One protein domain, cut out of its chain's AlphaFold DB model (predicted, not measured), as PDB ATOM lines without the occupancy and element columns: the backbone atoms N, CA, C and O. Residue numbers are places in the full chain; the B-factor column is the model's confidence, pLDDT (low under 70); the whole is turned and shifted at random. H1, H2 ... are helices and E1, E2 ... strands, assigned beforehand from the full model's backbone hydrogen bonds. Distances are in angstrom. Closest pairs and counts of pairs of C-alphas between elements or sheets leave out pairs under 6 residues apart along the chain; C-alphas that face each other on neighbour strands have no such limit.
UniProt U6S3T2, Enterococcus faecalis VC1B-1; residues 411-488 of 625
ATOM      1  N   LEU A 411     155.118 226.661 102.935       97.50
ATOM      2  CA  LEU A 411     154.406 226.912 104.178       97.50
ATOM      3  C   LEU A 411     153.018 226.292 104.054       97.50
ATOM      4  O   LEU A 411     152.272 226.640 103.140       97.50
ATOM      5  N   ASN A 412     152.658 225.415 104.984       97.25
ATOM      6  CA  ASN A 412     151.326 224.839 105.095       97.25
ATOM      7  C   ASN A 412     150.592 225.504 106.264       97.25
ATOM      8  O   ASN A 412     151.067 225.506 107.401       97.25
ATOM      9  N   ALA A 413     149.410 226.058 106.004       97.69
ATOM     10  CA  ALA A 413     148.587 226.697 107.024       97.69
ATOM     11  C   ALA A 413     147.974 225.690 108.018       97.69
ATOM     12  O   ALA A 413     147.420 226.101 109.038       97.69
ATOM     13  N   ASN A 414     148.058 224.380 107.755       96.88
ATOM     14  CA  ASN A 414     147.691 223.306 108.682       96.88
ATOM     15  C   ASN A 414     146.273 223.480 109.286       96.88
ATOM     16  O   ASN A 414     146.048 223.620 110.498       96.88
ATOM     17  N   GLY A 415     145.285 223.551 108.389       95.50
ATOM     18  CA  GLY A 415     143.880 223.802 108.721       95.50
ATOM     19  C   GLY A 415     143.537 225.268 109.012       95.50
ATOM     20  O   GLY A 415     142.438 225.531 109.497       95.50
ATOM     21  N   GLY A 416     144.466 226.196 108.772       96.38
ATOM     22  CA  GLY A 416     144.215 227.633 108.640       96.38
ATOM     23  C   GLY A 416     144.239 228.097 107.178       96.38
ATOM     24  O   GLY A 416     144.248 227.276 106.261       96.38
ATOM     25  N   THR A 417     144.295 229.411 106.969       97.62
ATOM     26  CA  THR A 417     144.423 230.058 105.653       97.62
ATOM     27  C   THR A 417     145.374 231.252 105.708       97.62
ATOM     28  O   THR A 417     145.427 231.963 106.713       97.62
ATOM     29  N   PHE A 418     146.090 231.510 104.617       97.62
ATOM     30  CA  PHE A 418     146.861 232.736 104.412       97.62
ATOM     31  C   PHE A 418     145.960 233.912 103.993       97.62
ATOM     32  O   PHE A 418     144.768 233.739 103.740       97.62
ATOM     33  N   ASN A 419     146.529 235.120 103.911       94.81
ATOM     34  CA  ASN A 419     145.788 236.360 103.619       94.81
ATOM     35  C   ASN A 419     145.058 236.368 102.265       94.81
ATOM     36  O   ASN A 419     144.061 237.066 102.110       94.81
ATOM     37  N   ASP A 420     145.548 235.611 101.288       95.19
ATOM     38  CA  ASP A 420     144.922 235.425  99.972       95.19
ATOM     39  C   ASP A 420     143.910 234.263  99.950       95.19
ATOM     40  O   ASP A 420     143.354 233.940  98.900       95.19
ATOM     41  N   GLY A 421     143.651 233.640 101.102       95.62
ATOM     42  CA  GLY A 421     142.762 232.494 101.257       95.62
ATOM     43  C   GLY A 421     143.399 231.148 100.912       95.62
ATOM     44  O   GLY A 421     142.721 230.128 101.041       95.62
ATOM     45  N   SER A 422     144.671 231.104 100.496       97.06
ATOM     46  CA  SER A 422     145.342 229.833 100.214       97.06
ATOM     47  C   SER A 422     145.600 229.040 101.500       97.06
ATOM     48  O   SER A 422     145.638 229.588 102.604       97.06
ATOM     49  N   VAL A 423     145.780 227.725 101.365       97.62
ATOM     50  CA  VAL A 423     146.177 226.835 102.475       97.62
ATOM     51  C   VAL A 423     147.660 226.474 102.430       97.62
ATOM     52  O   VAL A 423     148.212 226.027 103.430       97.62
ATOM     53  N   GLU A 424     148.318 226.722 101.298       96.56
ATOM     54  CA  GLU A 424     149.746 226.502 101.085       96.56
ATOM     55  C   GLU A 424     150.364 227.703 100.362       96.56
ATOM     56  O   GLU A 424     149.701 228.371  99.557       96.56
ATOM     57  N   LYS A 425     151.645 227.963 100.633       95.81
ATOM     58  CA  LYS A 425     152.466 228.930  99.898       95.81
ATOM     59  C   LYS A 425     153.845 228.369  99.608       95.81
ATOM     60  O   LYS A 425     154.577 228.045 100.538       95.81
ATOM     61  N   ASN A 426     154.209 228.297  98.332       94.44
ATOM     62  CA  ASN A 426     155.561 227.926  97.931       94.44
ATOM     63  C   ASN A 426     156.491 229.143  98.037       94.44
ATOM     64  O   ASN A 426     156.115 230.243  97.634       94.44
ATOM     65  N   TYR A 427     157.684 228.930  98.585       95.62
ATOM     66  CA  TYR A 427     158.758 229.913  98.644       95.62
ATOM     67  C   TYR A 427     159.247 230.282  97.241       95.62
ATOM     68  O   TYR A 427     159.455 231.456  96.947       95.62
ATOM     69  N   PHE A 428     159.369 229.293  96.352       93.00
ATOM     70  CA  PHE A 428     159.775 229.523  94.971       93.00
ATOM     71  C   PHE A 428     158.569 229.754  94.065       93.00
ATOM     72  O   PHE A 428     157.575 229.026  94.119       93.00
ATOM     73  N   THR A 429     158.687 230.734  93.172       92.12
ATOM     74  CA  THR A 429     157.672 231.036  92.150       92.12
ATOM     75  C   THR A 429     158.017 230.472  90.771       92.12
ATOM     76  O   THR A 429     157.167 230.451  89.884       92.12
ATOM     77  N   SER A 430     159.253 230.012  90.577       94.75
ATOM     78  CA  SER A 430     159.787 229.488  89.315       94.75
ATOM     79  C   SER A 430     160.857 228.427  89.571       94.75
ATOM     80  O   SER A 430     161.397 228.329  90.670       94.75
ATOM     81  N   CYS A 431     161.161 227.608  88.557       96.62
ATOM     82  CA  CYS A 431     162.231 226.610  88.657       96.62
ATOM     83  C   CYS A 431     163.612 227.271  88.727       96.62
ATOM     84  O   CYS A 431     164.503 226.748  89.384       96.62
ATOM     85  N   ALA A 432     163.797 228.404  88.045       97.12
ATOM     86  CA  ALA A 432     165.015 229.199  88.125       97.12
ATOM     87  C   ALA A 432     164.886 230.303  89.175       97.12
ATOM     88  O   ALA A 432     163.858 230.979  89.232       97.12
ATOM     89  N   ILE A 433     165.946 230.486  89.957       95.50
ATOM     90  CA  ILE A 433     166.066 231.496  91.009       95.50
ATOM     91  C   ILE A 433     167.417 232.199  90.922       95.50
ATOM     92  O   ILE A 433     168.398 231.657  90.398       95.50
ATOM     93  N   ARG A 434     167.480 233.408  91.473       96.25
ATOM     94  CA  ARG A 434     168.718 234.171  91.592       96.25
ATOM     95  C   ARG A 434     169.495 233.782  92.856       96.25
ATOM     96  O   ARG A 434     168.908 233.284  93.819       96.25
ATOM     97  N   PRO A 435     170.819 234.016  92.901       95.19
ATOM     98  CA  PRO A 435     171.638 233.644  94.054       95.19
ATOM     99  C   PRO A 435     171.173 234.270  95.375       95.19
ATOM    100  O   PRO A 435     171.217 233.611  96.409       95.19
ATOM    101  N   GLU A 436     170.691 235.509  95.368       93.81
ATOM    102  CA  GLU A 436     170.204 236.202  96.563       93.81
ATOM    103  C   GLU A 436     168.974 235.544  97.209       93.81
ATOM    104  O   GLU A 436     168.777 235.671  98.416       93.81
ATOM    105  N   GLU A 437     168.182 234.788  96.443       93.50
ATOM    106  CA  GLU A 437     167.011 234.050  96.934       93.50
ATOM    107  C   GLU A 437     167.417 232.783  97.704       93.50
ATOM    108  O   GLU A 437     166.578 232.143  98.339       93.50
ATOM    109  N   THR A 438     168.709 232.423  97.677       93.19
ATOM    110  CA  THR A 438     169.225 231.201  98.309       93.19
ATOM    111  C   THR A 438     169.533 231.350  99.808       93.19
ATOM    112  O   THR A 438     169.873 230.365 100.474       93.19
ATOM    113  N   SER A 439     169.415 232.564 100.356       95.19
ATOM    114  CA  SER A 439     169.720 232.874 101.759       95.19
ATOM    115  C   SER A 439     168.603 232.462 102.725       95.19
ATOM    116  O   SER A 439     167.422 232.677 102.449       95.19
ATOM    117  N   LEU A 440     168.978 231.952 103.903       95.38
ATOM    118  CA  LEU A 440     168.037 231.645 104.989       95.38
ATOM    119  C   LEU A 440     167.303 232.896 105.503       95.38
ATOM    120  O   LEU A 440     166.133 232.802 105.866       95.38
ATOM    121  N   ASP A 441     167.928 234.075 105.445       96.06
ATOM    122  CA  ASP A 441     167.280 235.335 105.841       96.06
ATOM    123  C   ASP A 441     166.067 235.652 104.956       96.06
ATOM    124  O   ASP A 441     165.049 236.150 105.436       96.06
ATOM    125  N   LYS A 442     166.149 235.322 103.659       96.00
ATOM    126  CA  LYS A 442     165.036 235.502 102.720       96.00
ATOM    127  C   LYS A 442     163.889 234.537 102.987       96.00
ATOM    128  O   LYS A 442     162.730 234.929 102.860       96.00
ATOM    129  N   LEU A 443     164.190 233.316 103.427       95.75
ATOM    130  CA  LEU A 443     163.167 232.377 103.882       95.75
ATOM    131  C   LEU A 443     162.461 232.877 105.149       95.75
ATOM    132  O   LEU A 443     161.234 232.798 105.237       95.75
ATOM    133  N   GLU A 444     163.197 233.434 106.111       96.19
ATOM    134  CA  GLU A 444     162.584 234.013 107.310       96.19
ATOM    135  C   GLU A 444     161.745 235.257 106.985       96.19
ATOM    136  O   GLU A 444     160.620 235.374 107.476       96.19
ATOM    137  N   GLU A 445     162.212 236.133 106.091       97.06
ATOM    138  CA  GLU A 445     161.416 237.250 105.560       97.06
ATOM    139  C   GLU A 445     160.113 236.742 104.915       97.06
ATOM    140  O   GLU A 445     159.025 237.250 105.200       97.06
ATOM    141  N   PHE A 446     160.194 235.690 104.097       96.69
ATOM    142  CA  PHE A 446     159.026 235.077 103.470       96.69
ATOM    143  C   PHE A 446     158.033 234.515 104.495       96.69
ATOM    144  O   PHE A 446     156.831 234.739 104.354       96.69
ATOM    145  N   LYS A 447     158.509 233.834 105.544       96.94
ATOM    146  CA  LYS A 447     157.661 233.315 106.632       96.94
ATOM    147  C   LYS A 447     156.945 234.439 107.376       96.94
ATOM    148  O   LYS A 447     155.745 234.331 107.616       96.94
ATOM    149  N   GLN A 448     157.645 235.528 107.697       96.19
ATOM    150  CA  GLN A 448     157.051 236.673 108.398       96.19
ATOM    151  C   GLN A 448     156.014 237.411 107.551       96.19
ATOM    152  O   GLN A 448     154.994 237.863 108.066       96.19
ATOM    153  N   ASN A 449     156.228 237.484 106.239       96.38
ATOM    154  CA  ASN A 449     155.274 238.103 105.321       96.38
ATOM    155  C   ASN A 449     154.044 237.224 105.035       96.38
ATOM    156  O   ASN A 449     153.082 237.693 104.424       96.38
ATOM    157  N   ASN A 450     154.047 235.961 105.469       96.62
ATOM    158  CA  ASN A 450     152.998 234.991 105.177       96.62
ATOM    159  C   ASN A 450     152.501 234.287 106.443       96.62
ATOM    160  O   ASN A 450     152.455 233.066 106.496       96.62
ATOM    161  N   LEU A 451     152.078 235.039 107.459       96.44
ATOM    162  CA  LEU A 451     151.468 234.453 108.656       96.44
ATOM    163  C   LEU A 451     150.046 233.932 108.353       96.44
ATOM    164  O   LEU A 451     149.227 234.683 107.816       96.44
ATOM    165  N   PRO A 452     149.715 232.670 108.684       96.81
ATOM    166  CA  PRO A 452     148.388 232.120 108.470       96.81
ATOM    167  C   PRO A 452     147.459 232.483 109.633       96.81
ATOM    168  O   PRO A 452     147.892 232.794 110.744       96.81
ATOM    169  N   THR A 453     146.155 232.352 109.410       93.81
ATOM    170  CA  THR A 453     145.119 232.515 110.437       93.81
ATOM    171  C   THR A 453     144.236 231.274 110.528       93.81
ATOM    172  O   THR A 453     144.052 230.553 109.550       93.81
ATOM    173  N   LYS A 454     143.692 231.000 111.717       92.12
ATOM    174  CA  LYS A 454     142.761 229.890 111.949       92.12
ATOM    175  C   LYS A 454     141.742 230.270 113.013       92.12
ATOM    176  O   LYS A 454     142.104 230.629 114.134       92.12
ATOM    177  N   THR A 455     140.461 230.182 112.665       87.38
ATOM    178  CA  THR A 455     139.351 230.562 113.550       87.38
ATOM    179  C   THR A 455     139.423 229.821 114.883       87.38
ATOM    180  O   THR A 455     139.432 228.594 114.908       87.38
ATOM    181  N   GLY A 456     139.454 230.565 115.993       82.00
ATOM    182  CA  GLY A 456     139.517 230.007 117.351       82.00
ATOM    183  C   GLY A 456     140.923 229.634 117.843       82.00
ATOM    184  O   GLY A 456     141.062 229.177 118.977       82.00
ATOM    185  N   PHE A 457     141.968 229.863 117.041       86.94
ATOM    186  CA  PHE A 457     143.351 229.539 117.395       86.94
ATOM    187  C   PHE A 457     144.280 230.753 117.265       86.94
ATOM    188  O   PHE A 457     143.994 231.716 116.549       86.94
ATOM    189  N   LEU A 458     145.386 230.710 118.002       86.06
ATOM    190  CA  LEU A 458     146.516 231.625 117.894       86.06
ATOM    191  C   LEU A 458     147.648 230.915 117.144       86.06
ATOM    192  O   LEU A 458     147.947 229.753 117.438       86.06
ATOM    193  N   PHE A 459     148.255 231.601 116.176       91.19
ATOM    194  CA  PHE A 459     149.425 231.091 115.464       91.19
ATOM    195  C   PHE A 459     150.625 231.014 116.415       91.19
ATOM    196  O   PHE A 459     150.904 231.961 117.145       91.19
ATOM    197  N   ASN A 460     151.329 229.886 116.409       92.06
ATOM    198  CA  ASN A 460     152.431 229.588 117.325       92.06
ATOM    199  C   ASN A 460     153.726 229.228 116.576       92.06
ATOM    200  O   ASN A 460     154.514 228.403 117.031       92.06
ATOM    201  N   GLY A 461     153.932 229.824 115.400       94.56
ATOM    202  CA  GLY A 461     155.105 229.576 114.567       94.56
ATOM    203  C   GLY A 461     154.953 228.379 113.630       94.56
ATOM    204  O   GLY A 461     153.884 227.785 113.493       94.56
ATOM    205  N   TYR A 462     156.055 228.046 112.966       95.94
ATOM    206  CA  TYR A 462     156.155 226.915 112.051       95.94
ATOM    207  C   TYR A 462     157.047 225.825 112.626       95.94
ATOM    208  O   TYR A 462     158.051 226.122 113.274       95.94
ATOM    209  N   THR A 463     156.732 224.577 112.306       95.06
ATOM    210  CA  THR A 463     157.602 223.427 112.565       95.06
ATOM    211  C   THR A 463     157.753 222.593 111.306       95.06
ATOM    212  O   THR A 463     156.888 222.619 110.435       95.06
ATOM    213  N   THR A 464     158.829 221.824 111.228       94.69
ATOM    214  CA  THR A 464     159.091 220.885 110.136       94.69
ATOM    215  C   THR A 464     159.048 219.457 110.667       94.69
ATOM    216  O   THR A 464     159.288 219.210 111.849       94.69
ATOM    217  N   THR A 465     158.740 218.499 109.796       81.50
ATOM    218  CA  THR A 465     158.848 217.063 110.111       81.50
ATOM    219  C   THR A 465     160.272 216.533 109.924       81.50
ATOM    220  O   THR A 465     160.630 215.510 110.504       81.50
ATOM    221  N   THR A 466     161.092 217.240 109.144       82.88
ATOM    222  CA  THR A 466     162.519 216.981 108.921       82.88
ATOM    223  C   THR A 466     163.384 217.893 109.791       82.88
ATOM    224  O   THR A 466     163.020 219.040 110.059       82.88
ATOM    225  N   ASP A 467     164.538 217.394 110.238       85.56
ATOM    226  CA  ASP A 467     165.533 218.215 110.934       85.56
ATOM    227  C   ASP A 467     166.192 219.180 109.941       85.56
ATOM    228  O   ASP A 467     166.809 218.762 108.963       85.56
ATOM    229  N   THR A 468     166.040 220.477 110.196       90.06
ATOM    230  CA  THR A 468     166.568 221.566 109.364       90.06
ATOM    231  C   THR A 468     167.766 222.272 110.007       90.06
ATOM    232  O   THR A 468     168.282 223.238 109.453       90.06
ATOM    233  N   SER A 469     168.254 221.789 111.157       89.56
ATOM    234  CA  SER A 469     169.288 222.457 111.963       89.56
ATOM    235  C   SER A 469     170.654 222.584 111.282       89.56
ATOM    236  O   SER A 469     171.435 223.458 111.651       89.56
ATOM    237  N   GLN A 470     170.944 221.725 110.301       91.44
ATOM    238  CA  GLN A 470     172.204 221.722 109.547       91.44
ATOM    239  C   GLN A 470     172.123 222.494 108.225       91.44
ATOM    240  O   GLN A 470     173.101 222.522 107.479       91.44
ATOM    241  N   ALA A 471     170.973 223.092 107.904       92.38
ATOM    242  CA  ALA A 471     170.821 223.839 106.667       92.38
ATOM    243  C   ALA A 471     171.716 225.082 106.675       92.38
ATOM    244  O   ALA A 471     171.689 225.892 107.600       92.38
ATOM    245  N   THR A 472     172.492 225.238 105.610       92.00
ATOM    246  CA  THR A 472     173.372 226.392 105.380       92.00
ATOM    247  C   THR A 472     172.804 227.342 104.325       92.00
ATOM    248  O   THR A 472     173.217 228.495 104.228       92.00
ATOM    249  N   SER A 473     171.825 226.871 103.551       91.94
ATOM    250  CA  SER A 473     171.100 227.615 102.524       91.94
ATOM    251  C   SER A 473     169.687 227.046 102.367       91.94
ATOM    252  O   SER A 473     169.437 225.887 102.694       91.94
ATOM    253  N   VAL A 474     168.761 227.819 101.783       92.19
ATOM    254  CA  VAL A 474     167.412 227.326 101.424       92.19
ATOM    255  C   VAL A 474     167.453 226.111 100.498       92.19
ATOM    256  O   VAL A 474     166.490 225.358 100.406       92.19
ATOM    257  N   LEU A 475     168.569 225.902  99.799       88.00
ATOM    258  CA  LEU A 475     168.738 224.774  98.897       88.00
ATOM    259  C   LEU A 475     168.837 223.437  99.638       88.00
ATOM    260  O   LEU A 475     168.485 222.412  99.062       88.00
ATOM    261  N   ASP A 476     169.306 223.453 100.887       89.62
ATOM    262  CA  ASP A 476     169.339 222.279 101.768       89.62
ATOM    263  C   ASP A 476     167.932 221.946 102.294       89.62
ATOM    264  O   ASP A 476     167.693 220.864 102.824       89.62
ATOM    265  N   LEU A 477     166.995 222.886 102.132       91.69
ATOM    266  CA  LEU A 477     165.615 222.807 102.599       91.69
ATOM    267  C   LEU A 477     164.630 222.440 101.481       91.69
ATOM    268  O   LEU A 477     163.437 222.306 101.752       91.69
ATOM    269  N   ILE A 478     165.088 222.254 100.238       88.19
ATOM    270  CA  ILE A 478     164.225 221.791  99.143       88.19
ATOM    271  C   ILE A 478     163.632 220.423  99.515       88.19
ATOM    272  O   ILE A 478     164.338 219.496  99.892       88.19
ATOM    273  N   GLY A 479     162.315 220.307  99.393       88.38
ATOM    274  CA  GLY A 479     161.489 219.186  99.844       88.38
ATOM    275  C   GLY A 479     160.835 219.403 101.214       88.38
ATOM    276  O   GLY A 479     160.022 218.578 101.625       88.38
ATOM    277  N   THR A 480     161.159 220.487 101.929       92.81
ATOM    278  CA  THR A 480     160.655 220.737 103.289       92.81
ATOM    279  C   THR A 480     159.291 221.424 103.287       92.81
ATOM    280  O   THR A 480     159.048 222.387 102.554       92.81
ATOM    281  N   VAL A 481     158.420 220.960 104.184       94.88
ATOM    282  CA  VAL A 481     157.134 221.584 104.511       94.88
ATOM    283  C   VAL A 481     157.212 222.187 105.912       94.88
ATOM    284  O   VAL A 481     157.574 221.505 106.871       94.88
ATOM    285  N   TYR A 482     156.872 223.467 106.022       96.81
ATOM    286  CA  TYR A 482     156.740 224.188 107.283       96.81
ATOM    287  C   TYR A 482     155.265 224.247 107.676       96.81
ATOM    288  O   TYR A 482     154.495 225.039 107.132       96.81
ATOM    289  N   ASP A 483     154.872 223.424 108.642       97.38
ATOM    290  CA  ASP A 483     153.503 223.344 109.138       97.38
ATOM    291  C   ASP A 483     153.247 224.384 110.227       97.38
ATOM    292  O   ASP A 483     153.937 224.433 111.252       97.38
ATOM    293  N   ALA A 484     152.212 225.197 110.023       97.81
ATOM    294  CA  ALA A 484     151.740 226.147 111.014       97.81
ATOM    295  C   ALA A 484     151.290 225.431 112.294       97.81
ATOM    296  O   ALA A 484     150.520 224.463 112.257       97.81
ATOM    297  N   GLN A 485     151.746 225.940 113.431       96.94
ATOM    298  CA  GLN A 485     151.364 225.462 114.751       96.94
ATOM    299  C   GLN A 485     150.304 226.368 115.364       96.94
ATOM    300  O   GLN A 485     150.306 227.585 115.171       96.94
ATOM    301  N   TRP A 486     149.399 225.761 116.128       92.94
ATOM    302  CA  TRP A 486     148.208 226.425 116.645       92.94
ATOM    303  C   TRP A 486     148.052 226.182 118.143       92.94
ATOM    304  O   TRP A 486     148.092 225.042 118.601       92.94
ATOM    305  N   LYS A 487     147.801 227.251 118.900       88.56
ATOM    306  CA  LYS A 487     147.379 227.200 120.306       88.56
ATOM    307  C   LYS A 487     145.894 227.550 120.387       88.56
ATOM    308  O   LYS A 487     145.438 228.461 119.698       88.56
ATOM    309  N   THR A 488     145.116 226.842 121.205       84.62
ATOM    310  CA  THR A 488     143.713 227.215 121.453       84.62
ATOM    311  C   THR A 488     143.646 228.581 122.117       84.62
ATOM    312  O   THR A 488     144.396 228.838 123.059       84.62
TER     313      THR A 488
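AT A GLANCE: This is residues 411 to 488 of the 625 residues of a protein of Enterococcus faecalis VC1B-1 (UniProt U6S3T2). A long two-stranded antiparallel ribbon, E2 and E3, makes one end of an elongated domain, and the short helices H1 and H3 gather near the start of H2 at the other end. E1 runs near E3, and residues 429 to 436, of which 435 and 436 belong to H1, stick out at the helical end. The printed part has 78 residues with the order E1, H1, H2, E2, H3, E3, and its class is mixed, helices and strands, with 37 residues in named elements, under half. It is compact, with a radius of gyration of the C-alphas of 12.9 A, and spans 39 by 26 by 18 A, only just elongated.

IN THESE COORDINATES: E2, residues 457 to 464, is 19.4 A long and bends by 60 degrees at residue 461. E3, residues 481 to 488, is 22.3 A long and ends at C-alpha 488 (143.713, 227.215, 121.453). H2, residues 440 to 449, is 14.3 A long. E1, residues 424 to 426, begins at C-alpha 424 (149.746, 226.502, 101.085). H1 is residues 435 to 438 and H3 is residues 474 to 477.

HOW THE PARTS SIT: E2 and E3 are antiparallel at 150 degrees; N 458 and O 487 are 2.8 A apart, within hydrogen-bond range. E1 pairs with no named strand; E1 and E3 are near each other. H3 is close to but not clearly touching H2, the closest C-alphas being Leu 440 and Val 474 at 5.6 A. H3 is likewise close to but not clearly touching H1, the closest C-alphas being Thr 438 and Val 474 at 5.3 A. H1 and H2 meet only through their link. E1 and E2 are apart, as are H2 and E3. In H2 every O i to N i+4 pair is within hydrogen-bond range; H1 and H3 are too short for one.

THE WHOLE: The farthest C-alphas, Pro 435 and Gly 456, are 39.8 A apart. The printed part has no cut and no long link. Mean pLDDT of the printed part is 93.6, and no printed residue is under 70.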